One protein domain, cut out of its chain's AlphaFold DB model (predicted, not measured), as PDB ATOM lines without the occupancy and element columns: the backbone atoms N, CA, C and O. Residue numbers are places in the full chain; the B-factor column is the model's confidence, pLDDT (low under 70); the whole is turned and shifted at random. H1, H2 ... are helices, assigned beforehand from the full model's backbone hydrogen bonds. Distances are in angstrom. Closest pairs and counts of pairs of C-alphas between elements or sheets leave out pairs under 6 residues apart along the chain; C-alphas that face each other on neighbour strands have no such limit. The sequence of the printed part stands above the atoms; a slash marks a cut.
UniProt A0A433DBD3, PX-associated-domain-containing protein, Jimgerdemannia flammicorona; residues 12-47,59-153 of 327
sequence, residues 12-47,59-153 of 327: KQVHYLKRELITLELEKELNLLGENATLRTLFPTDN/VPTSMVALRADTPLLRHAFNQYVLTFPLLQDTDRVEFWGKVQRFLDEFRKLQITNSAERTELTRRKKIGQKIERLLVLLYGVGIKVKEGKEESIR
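What this domain is: This is residues 12 to 47 and 59 to 153 of the 327 residues of the protein "PX-associated-domain-containing protein" of Jimgerdemannia flammicorona (UniProt A0A433DBD3). Two long helices, H1 and H6, cross as a lopsided X, and the shorter H3 packs crosswise on H1 beside them. H5 stands off from the other helices as a separate column, the small H2 and H4 lie to the sides, and residues 113 to 119 stick out. The printed part has 131 residues with six named helices, H1 to H6 in chain order, and no named strand: it is all helix. It is only just loose, close to compact, with a radius of gyration of the C-alphas of 17.1 A and spans of 49 by 44 by 32 A.

Where its parts are: Find C-alpha 12 at (236.724, 207.059, 195.736); from there H1 runs 36.2 A to residue 36. After the cut come H2, residues 61 to 68, 11.7 A, H3, residues 71 to 81, 14.7 A, and H4, residues 85 to 88, 5.2 A. H5, residues 92 to 108, spans 24.0 A. H6, residues 117 to 141, runs 35.9 A to C-alpha 141 at (245.163, 198.596, 207.873).

How they stand to each other: Look at Thr 23 and Val 135, the closest C-alphas of H1 and H6, 5.9 A apart: these helices touch at a steep tilt of 43 degrees, opposite ways. H1 touches H3 with residues 25 to 30 alone, about perpendicular at 79 degrees; the C-alphas of Leu 26 and Leu 72 come closest, at 6.9 A. H3 and H6 are near each other, as are H1 and H2. H3 and H4 are close but not clearly touching, with Val 81 and Leu 87 the closest C-alphas at 7.7 A. H5 is apart from H3 and H6. Every O i to N i+4 pair is within hydrogen-bond range in H1, H3, H5 and H6, and 2 of 4 are in H2; H4 is too short for such a pair.

The domain as a whole: The farthest C-alphas, of Ser 114 and Lys 148, are 50.8 A apart. Residues 48 to 58 are not printed, and C-alphas 47 and 59 are 13.3 A apart across that cut. Of the links printed whole, none is long. The mean pLDDT of the printed part is 70.0, with low confidence for instance in residues 59 to 69, 110 to 125 and 145 to 153.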
ATOM      1  N   LYS A  12     236.401 208.211 196.592       69.44
ATOM      2  CA  LYS A  12     236.724 207.059 195.736       69.44
ATOM      3  C   LYS A  12     238.121 207.162 195.121       69.44
ATOM      4  O   LYS A  12     238.858 206.182 195.101       69.44
ATOM      5  N   GLN A  13     238.509 208.347 194.651       74.56
ATOM      6  CA  GLN A  13     239.850 208.593 194.111       74.56
ATOM      7  C   GLN A  13     240.922 208.421 195.190       74.56
ATOM      8  O   GLN A  13     241.958 207.832 194.909       74.56
ATOM      9  N   VAL A  14     240.652 208.853 196.426       76.19
ATOM     10  CA  VAL A  14     241.550 208.642 197.573       76.19
ATOM     11  C   VAL A  14     241.730 207.150 197.862       76.19
ATOM     12  O   VAL A  14     242.860 206.699 198.043       76.19
ATOM     13  N   HIS A  15     240.649 206.365 197.840       72.56
ATOM     14  CA  HIS A  15     240.721 204.912 198.021       72.56
ATOM     15  C   HIS A  15     241.587 204.234 196.946       72.56
ATOM     16  O   HIS A  15     242.483 203.451 197.275       72.56
ATOM     17  N   TYR A  16     241.351 204.551 195.669       76.38
ATOM     18  CA  TYR A  16     242.125 203.982 194.565       76.38
ATOM     19  C   TYR A  16     243.582 204.439 194.573       76.38
ATOM     20  O   TYR A  16     244.467 203.613 194.377       76.38
ATOM     21  N   LEU A  17     243.841 205.717 194.861       81.62
ATOM     22  CA  LEU A  17     245.194 206.254 194.975       81.62
ATOM     23  C   LEU A  17     245.964 205.558 196.097       81.62
ATOM     24  O   LEU A  17     247.083 205.109 195.883       81.62
ATOM     25  N   LYS A  18     245.346 205.406 197.275       83.06
ATOM     26  CA  LYS A  18     245.933 204.674 198.401       83.06
ATOM     27  C   LYS A  18     246.302 203.250 197.997       83.06
ATOM     28  O   LYS A  18     247.421 202.809 198.244       83.06
ATOM     29  N   ARG A  19     245.364 202.533 197.374       80.38
ATOM     30  CA  ARG A  19     245.590 201.158 196.921       80.38
ATOM     31  C   ARG A  19     246.737 201.080 195.912       80.38
ATOM     32  O   ARG A  19     247.578 200.197 196.046       80.38
ATOM     33  N   GLU A  20     246.784 201.990 194.941       81.12
ATOM     34  CA  GLU A  20     247.843 202.013 193.927       81.12
ATOM     35  C   GLU A  20     249.210 202.298 194.558       81.12
ATOM     36  O   GLU A  20     250.167 201.589 194.275       81.12
ATOM     37  N   LEU A  21     249.302 203.264 195.480       86.50
ATOM     38  CA  LEU A  21     250.553 203.582 196.179       86.50
ATOM     39  C   LEU A  21     251.072 202.400 197.004       86.50
ATOM     40  O   LEU A  21     252.256 202.085 196.946       86.50
ATOM     41  N   ILE A  22     250.184 201.717 197.732       84.88
ATOM     42  CA  ILE A  22     250.533 200.498 198.476       84.88
ATOM     43  C   ILE A  22     251.016 199.401 197.519       84.88
ATOM     44  O   ILE A  22     251.977 198.704 197.824       84.88
ATOM     45  N   THR A  23     250.358 199.251 196.368       84.50
ATOM     46  CA  THR A  23     250.714 198.237 195.366       84.50
ATOM     47  C   THR A  23     252.096 198.516 194.782       84.50
ATOM     48  O   THR A  23     252.942 197.629 194.793       84.50
ATOM     49  N   LEU A  24     252.365 199.757 194.365       86.62
ATOM     50  CA  LEU A  24     253.656 200.157 193.801       86.62
ATOM     51  C   LEU A  24     254.807 199.984 194.798       86.62
ATOM     52  O   LEU A  24     255.875 199.505 194.415       86.62
ATOM     53  N   GLU A  25     254.595 200.338 196.068       88.69
ATOM     54  CA  GLU A  25     255.623 200.140 197.092       88.69
ATOM     55  C   GLU A  25     255.875 198.644 197.319       88.69
ATOM     56  O   GLU A  25     257.014 198.197 197.248       88.69
ATOM     57  N   LEU A  26     254.828 197.826 197.476       88.19
ATOM     58  CA  LEU A  26     254.986 196.379 197.651       88.19
ATOM     59  C   LEU A  26     255.652 195.695 196.451       88.19
ATOM     60  O   LEU A  26     256.479 194.807 196.653       88.19
ATOM     61  N   GLU A  27     255.337 196.103 195.219       86.12
ATOM     62  CA  GLU A  27     256.022 195.617 194.016       86.12
ATOM     63  C   GLU A  27     257.521 195.950 194.063       86.12
ATOM     64  O   GLU A  27     258.357 195.075 193.820       86.12
ATOM     65  N   LYS A  28     257.877 197.193 194.417       87.19
ATOM     66  CA  LYS A  28     259.275 197.623 194.571       87.19
ATOM     67  C   LYS A  28     259.992 196.787 195.635       87.19
ATOM     68  O   LYS A  28     261.064 196.245 195.366       87.19
ATOM     69  N   GLU A  29     259.394 196.646 196.815       87.50
ATOM     70  CA  GLU A  29     259.981 195.918 197.942       87.50
ATOM     71  C   GLU A  29     260.154 194.416 197.652       87.50
ATOM     72  O   GLU A  29     261.189 193.825 197.976       87.50
ATOM     73  N   LEU A  30     259.161 193.781 197.016       84.94
ATOM     74  CA  LEU A  30     259.211 192.358 196.661       84.94
ATOM     75  C   LEU A  30     260.245 192.076 195.570       84.94
ATOM     76  O   LEU A  30     260.948 191.067 195.653       84.94
ATOM     77  N   ASN A  31     260.379 192.966 194.583       82.69
ATOM     78  CA  ASN A  31     261.428 192.860 193.569       82.69
ATOM     79  C   ASN A  31     262.818 193.000 194.205       82.69
ATOM     80  O   ASN A  31     263.690 192.168 193.956       82.69
ATOM     81  N   LEU A  32     262.993 193.964 195.117       80.00
ATOM     82  CA  LEU A  32     264.241 194.148 195.859       80.00
ATOM     83  C   LEU A  32     264.617 192.902 196.677       80.00
ATOM     84  O   LEU A  32     265.790 192.518 196.724       80.00
ATOM     85  N   LEU A  33     263.636 192.255 197.315       78.19
ATOM     86  CA  LEU A  33     263.848 191.011 198.057       78.19
ATOM     87  C   LEU A  33     264.185 189.841 197.123       78.19
ATOM     88  O   LEU A  33     265.040 189.022 197.459       78.19
ATOM     89  N   GLY A  34     263.544 189.775 195.953       75.25
ATOM     90  CA  GLY A  34     263.831 188.779 194.923       75.25
ATOM     91  C   GLY A  34     265.254 188.881 194.367       75.25
ATOM     92  O   GLY A  34     265.892 187.854 194.143       75.25
ATOM     93  N   GLU A  35     265.771 190.099 194.199       74.81
ATOM     94  CA  GLU A  35     267.123 190.357 193.689       74.81
ATOM     95  C   GLU A  35     268.208 190.158 194.758       74.81
ATOM     96  O   GLU A  35     269.246 189.549 194.492       74.81
ATOM     97  N   ASN A  36     267.968 190.628 195.988       69.75
ATOM     98  CA  ASN A  36     268.977 190.615 197.051       69.75
ATOM     99  C   ASN A  36     268.929 189.362 197.950       69.75
ATOM    100  O   ASN A  36     269.898 189.100 198.668       69.75
ATOM    101  N   ALA A  37     267.834 188.585 197.924       67.19
ATOM    102  CA  ALA A  37     267.617 187.318 198.645       67.19
ATOM    103  C   ALA A  37     268.101 187.308 200.112       67.19
ATOM    104  O   ALA A  37     268.624 186.312 200.612       67.19
ATOM    105  N   THR A  38     267.964 188.438 200.810       67.69
ATOM    106  CA  THR A  38     268.519 188.630 202.153       67.69
ATOM    107  C   THR A  38     267.415 189.027 203.121       67.69
ATOM    108  O   THR A  38     266.788 190.067 202.948       67.69
ATOM    109  N   LEU A  39     267.205 188.230 204.175       71.38
ATOM    110  CA  LEU A  39     266.198 188.516 205.207       71.38
ATOM    111  C   LEU A  39     266.700 189.512 206.261       71.38
ATOM    112  O   LEU A  39     265.912 190.048 207.034       71.38
ATOM    113  N   ARG A  40     268.008 189.799 206.287       69.44
ATOM    114  CA  ARG A  40     268.656 190.692 207.269       69.44
ATOM    115  C   ARG A  40     268.054 192.100 207.318       69.44
ATOM    116  O   ARG A  40     268.120 192.753 208.355       69.44
ATOM    117  N   THR A  41     267.482 192.577 206.214       68.69
ATOM    118  CA  THR A  41     266.835 193.895 206.132       68.69
ATOM    119  C   THR A  41     265.478 193.934 206.842       68.69
ATOM    120  O   THR A  41     265.043 195.009 207.245       68.69
ATOM    121  N   LEU A  42     264.841 192.776 207.061       73.56
ATOM    122  CA  LEU A  42     263.488 192.663 207.611       73.56
ATOM    123  C   LEU A  42     263.447 192.545 209.146       73.56
ATOM    124  O   LEU A  42     262.397 192.785 209.741       73.56
ATOM    125  N   PHE A  43     264.564 192.223 209.809       69.25
ATOM    126  CA  PHE A  43     264.599 192.038 211.268       69.25
ATOM    127  C   PHE A  43     264.561 193.366 212.065       69.25
ATOM    128  O   PHE A  43     264.998 194.415 211.566       69.25
ATOM    129  N   PRO A  44     264.053 193.359 213.317       59.38
ATOM    130  CA  PRO A  44     264.111 194.507 214.221       59.38
ATOM    131  C   PRO A  44     265.551 194.798 214.666       59.38
ATOM    132  O   PRO A  44     266.410 193.919 214.665       59.38
ATOM    133  N   THR A  45     265.814 196.043 215.058       55.31
ATOM    134  CA  THR A  45     267.093 196.486 215.634       55.31
ATOM    135  C   THR A  45     266.828 196.991 217.041       55.31
ATOM    136  O   THR A  45     266.801 198.200 217.266       55.31
ATOM    137  N   ASP A  46     266.544 196.098 217.975       44.59
ATOM    138  CA  ASP A  46     266.348 196.536 219.351       44.59
ATOM    139  C   ASP A  46     267.736 196.797 219.974       44.59
ATOM    140  O   ASP A  46     268.546 195.886 220.107       44.59
ATOM    141  N   ASN A  47     267.986 198.076 220.289       38.28
ATOM    142  CA  ASN A  47     269.152 198.714 220.927       38.28
ATOM    143  C   ASN A  47     270.465 198.948 220.126       38.28
ATOM    144  O   ASN A  47     271.165 198.009 219.760       38.28
ATOM    145  N   VAL A  59     274.950 195.077 210.491       46.16
ATOM    146  CA  VAL A  59     274.467 195.454 209.168       46.16
ATOM    147  C   VAL A  59     275.392 196.544 208.610       46.16
ATOM    148  O   VAL A  59     275.501 197.598 209.236       46.16
ATOM    149  N   PRO A  60     276.082 196.313 207.474       47.75
ATOM    150  CA  PRO A  60     276.919 197.330 206.842       47.75
ATOM    151  C   PRO A  60     276.087 198.574 206.518       47.75
ATOM    152  O   PRO A  60     274.903 198.453 206.203       47.75
ATOM    153  N   THR A  61     276.698 199.759 206.518       45.34
ATOM    154  CA  THR A  61     276.033 201.037 206.192       45.34
ATOM    155  C   THR A  61     275.255 200.986 204.866       45.34
ATOM    156  O   THR A  61     274.188 201.585 204.756       45.34
ATOM    157  N   SER A  62     275.709 200.193 203.887       49.38
ATOM    158  CA  SER A  62     275.010 199.957 202.612       49.38
ATOM    159  C   SER A  62     273.655 199.247 202.756       49.38
ATOM    160  O   SER A  62     272.749 199.484 201.964       49.38
ATOM    161  N   MET A  63     273.472 198.421 203.788       49.88
ATOM    162  CA  MET A  63     272.210 197.737 204.081       49.88
ATOM    163  C   MET A  63     271.257 198.567 204.957       49.88
ATOM    164  O   MET A  63     270.105 198.182 205.130       49.88
ATOM    165  N   VAL A  64     271.693 199.722 205.474       52.19
ATOM    166  CA  VAL A  64     270.803 200.700 206.129       52.19
ATOM    167  C   VAL A  64     269.952 201.446 205.100       52.19
ATOM    168  O   VAL A  64     268.771 201.670 205.351       52.19
ATOM    169  N   ALA A  65     270.502 201.741 203.919       49.66
ATOM    170  CA  ALA A  65     269.733 202.281 202.795       49.66
ATOM    171  C   ALA A  65     268.662 201.278 202.321       49.66
ATOM    172  O   ALA A  65     267.484 201.611 202.292       49.66
ATOM    173  N   LEU A  66     269.044 200.007 202.138       52.59
ATOM    174  CA  LEU A  66     268.120 198.918 201.784       52.59
ATOM    175  C   LEU A  66     267.010 198.670 202.827       52.59
ATOM    176  O   LEU A  66     265.990 198.074 202.501       52.59
ATOM    177  N   ARG A  67     267.190 199.105 204.086       56.34
ATOM    178  CA  ARG A  67     266.139 199.071 205.125       56.34
ATOM    179  C   ARG A  67     265.113 200.187 204.965       56.34
ATOM    180  O   ARG A  67     263.962 199.993 205.344       56.34
ATOM    181  N   ALA A  68     265.527 201.352 204.468       60.03
ATOM    182  CA  ALA A  68     264.595 202.417 204.106       60.03
ATOM    183  C   ALA A  68     263.766 202.030 202.871       60.03
ATOM    184  O   ALA A  68     262.656 202.522 202.709       60.03
ATOM    185  N   ASP A  69     264.288 201.109 202.056       67.25
ATOM    186  CA  ASP A  69     263.643 200.601 200.849       67.25
ATOM    187  C   ASP A  69     262.674 199.425 201.074       67.25
ATOM    188  O   ASP A  69     262.119 198.958 200.086       67.25
ATOM    189  N   THR A  70     262.468 198.924 202.309       80.56
ATOM    190  CA  THR A  70     261.501 197.834 202.605       80.56
ATOM    191  C   THR A  70     260.566 198.058 203.811       80.56
ATOM    192  O   THR A  70     260.458 197.194 204.694       80.56
ATOM    193  N   PRO A  71     259.884 199.211 203.927       84.44
ATOM    194  CA  PRO A  71     259.064 199.532 205.098       84.44
ATOM    195  C   PRO A  71     257.866 198.589 205.323       84.44
ATOM    196  O   PRO A  71     257.624 198.179 206.466       84.44
ATOM    197  N   LEU A  72     257.114 198.220 204.279       86.44
ATOM    198  CA  LEU A  72     255.892 197.417 204.399       86.44
ATOM    199  C   LEU A  72     256.199 195.933 204.618       86.44
ATOM    200  O   LEU A  72     255.581 195.294 205.473       86.44
ATOM    201  N   LEU A  73     257.168 195.363 203.906       85.38
ATOM    202  CA  LEU A  73     257.601 193.982 204.111       85.38
ATOM    203  C   LEU A  73     258.235 193.809 205.481       85.38
ATOM    204  O   LEU A  73     257.961 192.817 206.154       85.38
ATOM    205  N   ARG A  74     259.030 194.781 205.942       83.19
ATOM    206  CA  ARG A  74     259.600 194.755 207.291       83.19
ATOM    207  C   ARG A  74     258.512 194.784 208.355       83.19
ATOM    208  O   ARG A  74     258.573 194.005 209.306       83.19
ATOM    209  N   HIS A  75     257.521 195.665 208.220       85.94
ATOM    210  CA  HIS A  75     256.393 195.684 209.150       85.94
ATOM    211  C   HIS A  75     255.656 194.340 209.143       85.94
ATOM    212  O   HIS A  75     255.452 193.755 210.207       85.94
ATOM    213  N   ALA A  76     255.344 193.804 207.958       84.81
ATOM    214  CA  ALA A  76     254.623 192.543 207.829       84.81
ATOM    215  C   ALA A  76     255.408 191.372 208.440       84.81
ATOM    216  O   ALA A  76     254.859 190.558 209.181       84.81
ATOM    217  N   PHE A  77     256.711 191.305 208.173       83.88
ATOM    218  CA  PHE A  77     257.588 190.272 208.707       83.88
ATOM    219  C   PHE A  77     257.638 190.320 210.238       83.88
ATOM    220  O   PHE A  77     257.449 189.305 210.907       83.88
ATOM    221  N   ASN A  78     257.809 191.511 210.810       80.31
ATOM    222  CA  ASN A  78     257.909 191.659 212.259       80.31
ATOM    223  C   ASN A  78     256.580 191.418 212.981       80.31
ATOM    224  O   ASN A  78     256.584 190.843 214.065       80.31
ATOM    225  N   GLN A  79     255.457 191.831 212.390       80.56
ATOM    226  CA  GLN A  79     254.143 191.734 213.031       80.56
ATOM    227  C   GLN A  79     253.419 190.413 212.786       80.56
ATOM    228  O   GLN A  79     252.602 190.036 213.623       80.56
ATOM    229  N   TYR A  80     253.700 189.707 211.686       81.62
ATOM    230  CA  TYR A  80     252.980 188.478 211.322       81.62
ATOM    231  C   TYR A  80     253.876 187.243 211.207       81.62
ATOM    232  O   TYR A  80     253.423 186.143 211.514       81.62
ATOM    233  N   VAL A  81     255.136 187.384 210.778       81.12
ATOM    234  CA  VAL A  81     256.036 186.227 210.597       81.12
ATOM    235  C   VAL A  81     256.763 185.894 211.897       81.12
ATOM    236  O   VAL A  81     256.756 184.744 212.325       81.12
ATOM    237  N   LEU A  82     257.341 186.889 212.577       77.06
ATOM    238  CA  LEU A  82     258.023 186.675 213.863       77.06
ATOM    239  C   LEU A  82     257.068 186.372 215.023       77.06
ATOM    240  O   LEU A  82     257.489 185.844 216.052       77.06
ATOM    241  N   THR A  83     255.798 186.733 214.882       74.31
ATOM    242  CA  THR A  83     254.738 186.462 215.861       74.31
ATOM    243  C   THR A  83     254.018 185.144 215.589       74.31
ATOM    244  O   THR A  83     253.090 184.792 216.312       74.31
ATOM    245  N   PHE A  84     254.425 184.400 214.561       79.12
ATOM    246  CA  PHE A  84     253.797 183.134 214.233       79.12
ATOM    247  C   PHE A  84     254.096 182.096 215.330       79.12
ATOM    248  O   PHE A  84     255.271 181.914 215.652       79.12
ATOM    249  N   PRO A  85     253.095 181.380 215.882       77.31
ATOM    250  CA  PRO A  85     253.281 180.518 217.056       77.31
ATOM    251  C   PRO A  85     254.411 179.493 216.908       77.31
ATOM    252  O   PRO A  85     255.195 179.290 217.823       77.31
ATOM    253  N   LEU A  86     254.568 178.910 215.715       77.19
ATOM    254  CA  LEU A  86     255.628 177.933 215.433       77.19
ATOM    255  C   LEU A  86     257.044 178.536 215.416       77.19
ATOM    256  O   LEU A  86     258.019 177.802 215.535       77.19
ATOM    257  N   LEU A  87     257.168 179.852 215.244       71.44
ATOM    258  CA  LEU A  87     258.442 180.576 215.179       71.44
ATOM    259  C   LEU A  87     258.732 181.378 216.455       71.44
ATOM    260  O   LEU A  87     259.852 181.863 216.619       71.44
ATOM    261  N   GLN A  88     257.754 181.517 217.356       69.94
ATOM    262  CA  GLN A  88     257.912 182.232 218.625       69.94
ATOM    263  C   GLN A  88     258.812 181.475 219.608       69.94
ATOM    264  O   GLN A  88     259.668 182.102 220.228       69.94
ATOM    265  N   ASP A  89     258.668 180.149 219.680       71.69
ATOM    266  CA  ASP A  89     259.384 179.293 220.641       71.69
ATOM    267  C   ASP A  89     260.781 178.857 220.162       71.69
ATOM    268  O   ASP A  89     261.477 178.097 220.833       71.69
ATOM    269  N   THR A  90     261.205 179.305 218.977       70.44
ATOM    270  CA  THR A  90     262.490 178.911 218.383       70.44
ATOM    271  C   THR A  90     263.603 179.890 218.769       70.44
ATOM    272  O   THR A  90     263.377 181.101 218.808       70.44
ATOM    273  N   ASP A  91     264.834 179.395 218.973       74.06
ATOM    274  CA  ASP A  91     266.015 180.262 219.096       74.06
ATOM    275  C   ASP A  91     266.183 181.090 217.813       74.06
ATOM    276  O   ASP A  91     266.588 180.596 216.751       74.06
ATOM    277  N   ARG A  92     265.842 182.378 217.918       68.31
ATOM    278  CA  ARG A  92     265.822 183.312 216.793       68.31
ATOM    279  C   ARG A  92     267.197 183.456 216.150       68.31
ATOM    280  O   ARG A  92     267.275 183.616 214.937       68.31
ATOM    281  N   VAL A  93     268.270 183.405 216.932       68.38
ATOM    282  CA  VAL A  93     269.628 183.604 216.422       68.38
ATOM    283  C   VAL A  93     270.065 182.388 215.619       68.38
ATOM    284  O   VAL A  93     270.534 182.510 214.484       68.38
ATOM    285  N   GLU A  94     269.869 181.201 216.187       72.19
ATOM    286  CA  GLU A  94     270.329 179.968 215.568       72.19
ATOM    287  C   GLU A  94     269.489 179.602 214.335       72.19
ATOM    288  O   GLU A  94     270.039 179.300 213.270       72.19
ATOM    289  N   PHE A  95     268.160 179.667 214.443       79.50
ATOM    290  CA  PHE A  95     267.259 179.300 213.353       79.50
ATOM    291  C   PHE A  95     267.356 180.270 212.177       79.50
ATOM    292  O   PHE A  95     267.640 179.843 211.057       79.50
ATOM    293  N   TRP A  96     267.185 181.576 212.407       76.69
ATOM    294  CA  TRP A  96     267.238 182.550 211.313       76.69
ATOM    295  C   TRP A  96     268.651 182.702 210.743       76.69
ATOM    296  O   TRP A  96     268.799 182.940 209.544       76.69
ATOM    297  N   GLY A  97     269.694 182.463 211.547       73.81
ATOM    298  CA  GLY A  97     271.066 182.324 211.065       73.81
ATOM    299  C   GLY A  97     271.236 181.151 210.092       73.81
ATOM    300  O   GLY A  97     271.847 181.316 209.032       73.81
ATOM    301  N   LYS A  98     270.655 179.981 210.399       78.75
ATOM    302  CA  LYS A  98     270.631 178.816 209.491       78.75
ATOM    303  C   LYS A  98     269.817 179.095 208.225       78.75
ATOM    304  O   LYS A  98     270.298 178.790 207.136       78.75
ATOM    305  N   VAL A  99     268.644 179.721 208.346       78.50
ATOM    306  CA  VAL A  99     267.809 180.119 207.196       78.50
ATOM    307  C   VAL A  99     268.565 181.086 206.288       78.50
ATOM    308  O   VAL A  99     268.575 180.899 205.076       78.50
ATOM    309  N   GLN A 100     269.258 182.082 206.845       75.38
ATOM    310  CA  GLN A 100     270.032 183.024 206.039       75.38
ATOM    311  C   GLN A 100     271.197 182.334 205.317       75.38
ATOM    312  O   GLN A 100     271.384 182.574 204.130       75.38
ATOM    313  N   ARG A 101     271.945 181.446 205.990       78.62
ATOM    314  CA  ARG A 101     273.008 180.658 205.333       78.62
ATOM    315  C   ARG A 101     272.444 179.789 204.211       78.62
ATOM    316  O   ARG A 101     273.035 179.727 203.141       78.62
ATOM    317  N   PHE A 102     271.290 179.162 204.437       81.12
ATOM    318  CA  PHE A 102     270.591 178.408 203.404       81.12
ATOM    319  C   PHE A 102     270.222 179.295 202.210       81.12
ATOM    320  O   PHE A 102     270.490 178.904 201.084       81.12
ATOM    321  N   LEU A 103     269.667 180.491 202.432       74.38
ATOM    322  CA  LEU A 103     269.335 181.431 201.354       74.38
ATOM    323  C   LEU A 103     270.578 181.915 200.594       74.38
ATOM    324  O   LEU A 103     270.552 182.002 199.365       74.38
ATOM    325  N   ASP A 104     271.675 182.177 201.308       74.69
ATOM    326  CA  ASP A 104     272.948 182.593 200.719       74.69
ATOM    327  C   ASP A 104     273.537 181.488 199.818       74.69
ATOM    328  O   ASP A 104     273.987 181.782 198.706       74.69
ATOM    329  N   GLU A 105     273.496 180.224 200.257       79.44
ATOM    330  CA  GLU A 105     273.908 179.063 199.453       79.44
ATOM    331  C   GLU A 105     272.926 178.773 198.309       79.44
ATOM    332  O   GLU A 105     273.337 178.550 197.172       79.44
ATOM    333  N   PHE A 106     271.619 178.867 198.563       72.94
ATOM    334  CA  PHE A 106     270.572 178.690 197.556       72.94
ATOM    335  C   PHE A 106     270.724 179.686 196.398       72.94
ATOM    336  O   PHE A 106     270.566 179.320 195.232       72.94
ATOM    337  N   ARG A 107     271.105 180.935 196.699       69.38
ATOM    338  CA  ARG A 107     271.419 181.953 195.688       69.38
ATOM    339  C   ARG A 107     272.640 181.571 194.851       69.38
ATOM    340  O   ARG A 107     272.605 181.727 193.631       69.38
ATOM    341  N   LYS A 108     273.718 181.084 195.479       73.81
ATOM    342  CA  LYS A 108     274.941 180.668 194.763       73.81
ATOM    343  C   LYS A 108     274.661 179.544 193.773       73.81
ATOM    344  O   LYS A 108     275.248 179.531 192.697       73.81
ATOM    345  N   LEU A 109     273.742 178.644 194.118       70.38
ATOM    346  CA  LEU A 109     273.375 177.511 193.277       70.38
ATOM    347  C   LEU A 109     272.605 177.906 192.007       70.38
ATOM    348  O   LEU A 109     272.434 177.049 191.147       70.38
ATOM    349  N   GLN A 110     272.139 179.159 191.864       58.50
ATOM    350  CA  GLN A 110     271.426 179.652 190.670       58.50
ATOM    351  C   GLN A 110     270.353 178.671 190.155       58.50
ATOM    352  O   GLN A 110     270.076 178.612 188.958       58.50
ATOM    353  N   ILE A 111     269.702 177.917 191.057       56.00
ATOM    354  CA  ILE A 111     268.680 176.899 190.723       56.00
ATOM    355  C   ILE A 111     267.518 177.544 189.940       56.00
ATOM    356  O   ILE A 111     266.775 176.892 189.217       56.00
ATOM    357  N   THR A 112     267.389 178.867 190.041       49.78
ATOM    358  CA  THR A 112     266.449 179.711 189.302       49.78
ATOM    359  C   THR A 112     266.696 179.766 187.785       49.78
ATOM    360  O   THR A 112     265.779 180.165 187.073       49.78
ATOM    361  N   ASN A 113     267.869 179.370 187.265       48.47
ATOM    362  CA  ASN A 113     268.208 179.569 185.847       48.47
ATOM    363  C   ASN A 113     268.131 178.316 184.950       48.47
ATOM    364  O   ASN A 113     268.292 178.451 183.742       48.47
ATOM    365  N   SER A 114     267.891 177.100 185.465       41.56
ATOM    366  CA  SER A 114     268.056 175.905 184.607       41.56
ATOM    367  C   SER A 114     266.984 174.820 184.644       41.56
ATOM    368  O   SER A 114     267.119 173.864 183.885       41.56
ATOM    369  N   ALA A 115     265.904 174.926 185.419       41.72
ATOM    370  CA  ALA A 115     264.864 173.896 185.391       41.72
ATOM    371  C   ALA A 115     263.456 174.499 185.332       41.72
ATOM    372  O   ALA A 115     262.917 174.998 186.311       41.72
ATOM    373  N   GLU A 116     262.867 174.390 184.140       47.25
ATOM    374  CA  GLU A 116     261.433 174.473 183.866       47.25
ATOM    375  C   GLU A 116     260.767 175.874 183.892       47.25
ATOM    376  O   GLU A 116     260.538 176.515 184.916       47.25
ATOM    377  N   ARG A 117     260.310 176.323 182.713       48.03
ATOM    378  CA  ARG A 117     259.402 177.480 182.512       48.03
ATOM    379  C   ARG A 117     258.159 177.429 183.425       48.03
ATOM    380  O   ARG A 117     257.584 178.460 183.788       48.03
ATOM    381  N   THR A 118     257.740 176.227 183.800       50.03
ATOM    382  CA  THR A 118     256.686 175.923 184.776       50.03
ATOM    383  C   THR A 118     257.053 176.354 186.199       50.03
ATOM    384  O   THR A 118     256.188 176.865 186.907       50.03
ATOM    385  N   GLU A 119     258.311 176.253 186.630       54.72
ATOM    386  CA  GLU A 119     258.742 176.719 187.954       54.72
ATOM    387  C   GLU A 119     258.827 178.243 188.046       54.72
ATOM    388  O   GLU A 119     258.311 178.829 188.999       54.72
ATOM    389  N   LEU A 120     259.402 178.908 187.036       55.03
ATOM    390  CA  LEU A 120     259.454 180.376 186.975       55.03
ATOM    391  C   LEU A 120     258.047 180.988 187.033       55.03
ATOM    392  O   LEU A 120     257.808 181.978 187.728       55.03
ATOM    393  N   THR A 121     257.083 180.356 186.360       57.59
ATOM    394  CA  THR A 121     255.679 180.781 186.415       57.59
ATOM    395  C   THR A 121     255.019 180.476 187.760       57.59
ATOM    396  O   THR A 121     254.223 181.294 188.214       57.59
ATOM    397  N   ARG A 122     255.363 179.377 188.450       63.00
ATOM    398  CA  ARG A 122     254.893 179.108 189.825       63.00
ATOM    399  C   ARG A 122     255.429 180.134 190.821       63.00
ATOM    400  O   ARG A 122     254.640 180.695 191.574       63.00
ATOM    401  N   ARG A 123     256.731 180.437 190.792       66.12
ATOM    402  CA  ARG A 123     257.354 181.444 191.672       66.12
ATOM    403  C   ARG A 123     256.748 182.826 191.448       66.12
ATOM    404  O   ARG A 123     256.350 183.477 192.408       66.12
ATOM    405  N   LYS A 124     256.566 183.223 190.182       69.19
ATOM    406  CA  LYS A 124     255.884 184.474 189.826       69.19
ATOM    407  C   LYS A 124     254.433 184.505 190.319       69.19
ATOM    408  O   LYS A 124     254.006 185.512 190.869       69.19
ATOM    409  N   LYS A 125     253.689 183.398 190.191       67.50
ATOM    410  CA  LYS A 125     252.313 183.279 190.713       67.50
ATOM    411  C   LYS A 125     252.253 183.381 192.239       67.50
ATOM    412  O   LYS A 125     251.345 184.017 192.761       67.50
ATOM    413  N   ILE A 126     253.203 182.774 192.952       73.31
ATOM    414  CA  ILE A 126     253.289 182.863 194.417       73.31
ATOM    415  C   ILE A 126     253.633 184.293 194.842       73.31
ATOM    416  O   ILE A 126     252.959 184.824 195.718       73.31
ATOM    417  N   GLY A 127     254.603 184.937 194.185       73.62
ATOM    418  CA  GLY A 127     254.942 186.343 194.427       73.62
ATOM    419  C   GLY A 127     253.736 187.261 194.243       73.62
ATOM    420  O   GLY A 127     253.382 187.992 195.160       73.62
ATOM    421  N   GLN A 128     253.014 187.111 193.129       71.31
ATOM    422  CA  GLN A 128     251.764 187.836 192.877       71.31
ATOM    423  C   GLN A 128     250.685 187.547 193.928       71.31
ATOM    424  O   GLN A 128     249.905 188.430 194.276       71.31
ATOM    425  N   LYS A 129     250.602 186.314 194.448       74.38
ATOM    426  CA  LYS A 129     249.651 185.977 195.518       74.38
ATOM    427  C   LYS A 129     250.018 186.684 196.825       74.38
ATOM    428  O   LYS A 129     249.130 187.233 197.470       74.38
ATOM    429  N   ILE A 130     251.300 186.697 197.193       79.81
ATOM    430  CA  ILE A 130     251.804 187.382 198.392       79.81
ATOM    431  C   ILE A 130     251.575 188.890 198.282       79.81
ATOM    432  O   ILE A 130     250.994 189.478 199.188       79.81
ATOM    433  N   GLU A 131     251.959 189.492 197.158       81.44
ATOM    434  CA  GLU A 131     251.733 190.906 196.852       81.44
ATOM    435  C   GLU A 131     250.260 191.284 197.053       81.44
ATOM    436  O   GLU A 131     249.942 192.187 197.821       81.44
ATOM    437  N   ARG A 132     249.335 190.514 196.467       72.00
ATOM    438  CA  ARG A 132     247.888 190.761 196.578       72.00
ATOM    439  C   ARG A 132     247.358 190.629 198.001       72.00
ATOM    440  O   ARG A 132     246.512 191.425 198.405       72.00
ATOM    441  N   LEU A 133     247.838 189.641 198.760       76.00
ATOM    442  CA  LEU A 133     247.465 189.480 200.167       76.00
ATOM    443  C   LEU A 133     247.955 190.662 201.010       76.00
ATOM    444  O   LEU A 133     247.213 191.151 201.859       76.00
ATOM    445  N   LEU A 134     249.164 191.159 200.746       78.75
ATOM    446  CA  LEU A 134     249.716 192.325 201.435       78.75
ATOM    447  C   LEU A 134     248.990 193.620 201.047       78.75
ATOM    448  O   LEU A 134     248.682 194.418 201.928       78.75
ATOM    449  N   VAL A 135     248.629 193.808 199.772       77.38
ATOM    450  CA  VAL A 135     247.801 194.945 199.326       77.38
ATOM    451  C   VAL A 135     246.439 194.929 200.020       77.38
ATOM    452  O   VAL A 135     245.961 195.978 200.447       77.38
ATOM    453  N   LEU A 136     245.817 193.756 200.177       73.75
ATOM    454  CA  LEU A 136     244.559 193.621 200.914       73.75
ATOM    455  C   LEU A 136     244.740 193.986 202.393       73.75
ATOM    456  O   LEU A 136     243.985 194.798 202.929       73.75
ATOM    457  N   LEU A 137     245.761 193.415 203.035       77.00
ATOM    458  CA  LEU A 137     246.078 193.642 204.441       77.00
ATOM    459  C   LEU A 137     246.304 195.131 204.737       77.00
ATOM    460  O   LEU A 137     245.659 195.702 205.617       77.00
ATOM    461  N   TYR A 138     247.172 195.779 203.962       78.19
ATOM    462  CA  TYR A 138     247.495 197.193 204.136       78.19
ATOM    463  C   TYR A 138     246.408 198.127 203.611       78.19
ATOM    464  O   TYR A 138     246.228 199.213 204.157       78.19
ATOM    465  N   GLY A 139     245.619 197.705 202.622       71.00
ATOM    466  CA  GLY A 139     244.447 198.445 202.160       71.00
ATOM    467  C   GLY A 139     243.390 198.623 203.255       71.00
ATOM    468  O   GLY A 139     242.736 199.669 203.304       71.00
ATOM    469  N   VAL A 140     243.262 197.635 204.152       71.69
ATOM    470  CA  VAL A 140     242.403 197.695 205.348       71.69
ATOM    471  C   VAL A 140     243.108 198.389 206.520       71.69
ATOM    472  O   VAL A 140     242.482 199.170 207.239       71.69
ATOM    473  N   GLY A 141     244.397 198.106 206.724       67.88
ATOM    474  CA  GLY A 141     245.163 198.596 207.873       67.88
ATOM    475  C   GLY A 141     245.538 200.080 207.809       67.88
ATOM    476  O   GLY A 141     245.540 200.754 208.838       67.88
ATOM    477  N   ILE A 142     245.830 200.611 206.619       78.25
ATOM    478  CA  ILE A 142     246.258 202.002 206.425       78.25
ATOM    479  C   ILE A 142     245.033 202.880 206.159       78.25
ATOM    480  O   ILE A 142     244.292 202.660 205.198       78.25
ATOM    481  N   LYS A 143     244.840 203.902 206.998       76.12
ATOM    482  CA  LYS A 143     243.759 204.892 206.875       76.12
ATOM    483  C   LYS A 143     244.330 206.276 206.569       76.12
ATOM    484  O   LYS A 143     245.302 206.694 207.196       76.12
ATOM    485  N   VAL A 144     243.716 206.993 205.632       75.31
ATOM    486  CA  VAL A 144     244.065 208.370 205.266       75.31
ATOM    487  C   VAL A 144     243.521 209.341 206.319       75.31
ATOM    488  O   VAL A 144     242.368 209.249 206.731       75.31
ATOM    489  N   LYS A 145     244.360 210.286 206.767       68.00
ATOM    490  CA  LYS A 145     244.004 211.270 207.809       68.00
ATOM    491  C   LYS A 145     243.012 212.347 207.344       68.00
ATOM    492  O   LYS A 145     242.322 212.912 208.182       68.00
ATOM    493  N   GLU A 146     242.955 212.639 206.044       59.72
ATOM    494  CA  GLU A 146     242.306 213.847 205.501       59.72
ATOM    495  C   GLU A 146     240.956 213.619 204.787       59.72
ATOM    496  O   GLU A 146     240.373 214.576 204.284       59.72
ATOM    497  N   GLY A 147     240.402 212.399 204.738       54.72
ATOM    498  CA  GLY A 147     239.167 212.156 203.978       54.72
ATOM    499  C   GLY A 147     238.301 211.010 204.491       54.72
ATOM    500  O   GLY A 147     238.803 210.010 205.002       54.72
ATOM    501  N   LYS A 148     236.975 211.137 204.319       55.94
ATOM    502  CA  LYS A 148     236.050 209.996 204.396       55.94
ATOM    503  C   LYS A 148     236.414 209.044 203.258       55.94
ATOM    504  O   LYS A 148     236.171 209.366 202.102       55.94
ATOM    505  N   GLU A 149     237.028 207.910 203.567       56.88
ATOM    506  CA  GLU A 149     237.268 206.861 202.578       56.88
ATOM    507  C   GLU A 149     235.964 206.104 202.308       56.88
ATOM    508  O   GLU A 149     235.419 205.453 203.200       56.88
ATOM    509  N   GLU A 150     235.479 206.147 201.071       55.72
ATOM    510  CA  GLU A 150     234.474 205.199 200.596       55.72
ATOM    511  C   GLU A 150     235.210 203.993 200.012       55.72
ATOM    512  O   GLU A 150     235.595 203.978 198.842       55.72
ATOM    513  N   SER A 151     235.449 202.971 200.839       52.47
ATOM    514  CA  SER A 151     235.784 201.651 200.307       52.47
ATOM    515  C   SER A 151     234.599 201.178 199.477       52.47
ATOM    516  O   SER A 151     233.469 201.230 199.966       52.47
ATOM    517  N   ILE A 152     234.835 200.683 198.266       51.00
ATOM    518  CA  ILE A 152     233.779 200.046 197.481       51.00
ATOM    519  C   ILE A 152     233.354 198.797 198.249       51.00
ATOM    520  O   ILE A 152     234.015 197.760 198.207       51.00
ATOM    521  N   ARG A 153     232.274 198.921 199.023       46.06
ATOM    522  CA  ARG A 153     231.600 197.786 199.632       46.06
ATOM    523  C   ARG A 153     230.960 197.026 198.489       46.06
ATOM    524  O   ARG A 153     229.943 197.447 197.948       46.06
TER     525      ARG A 153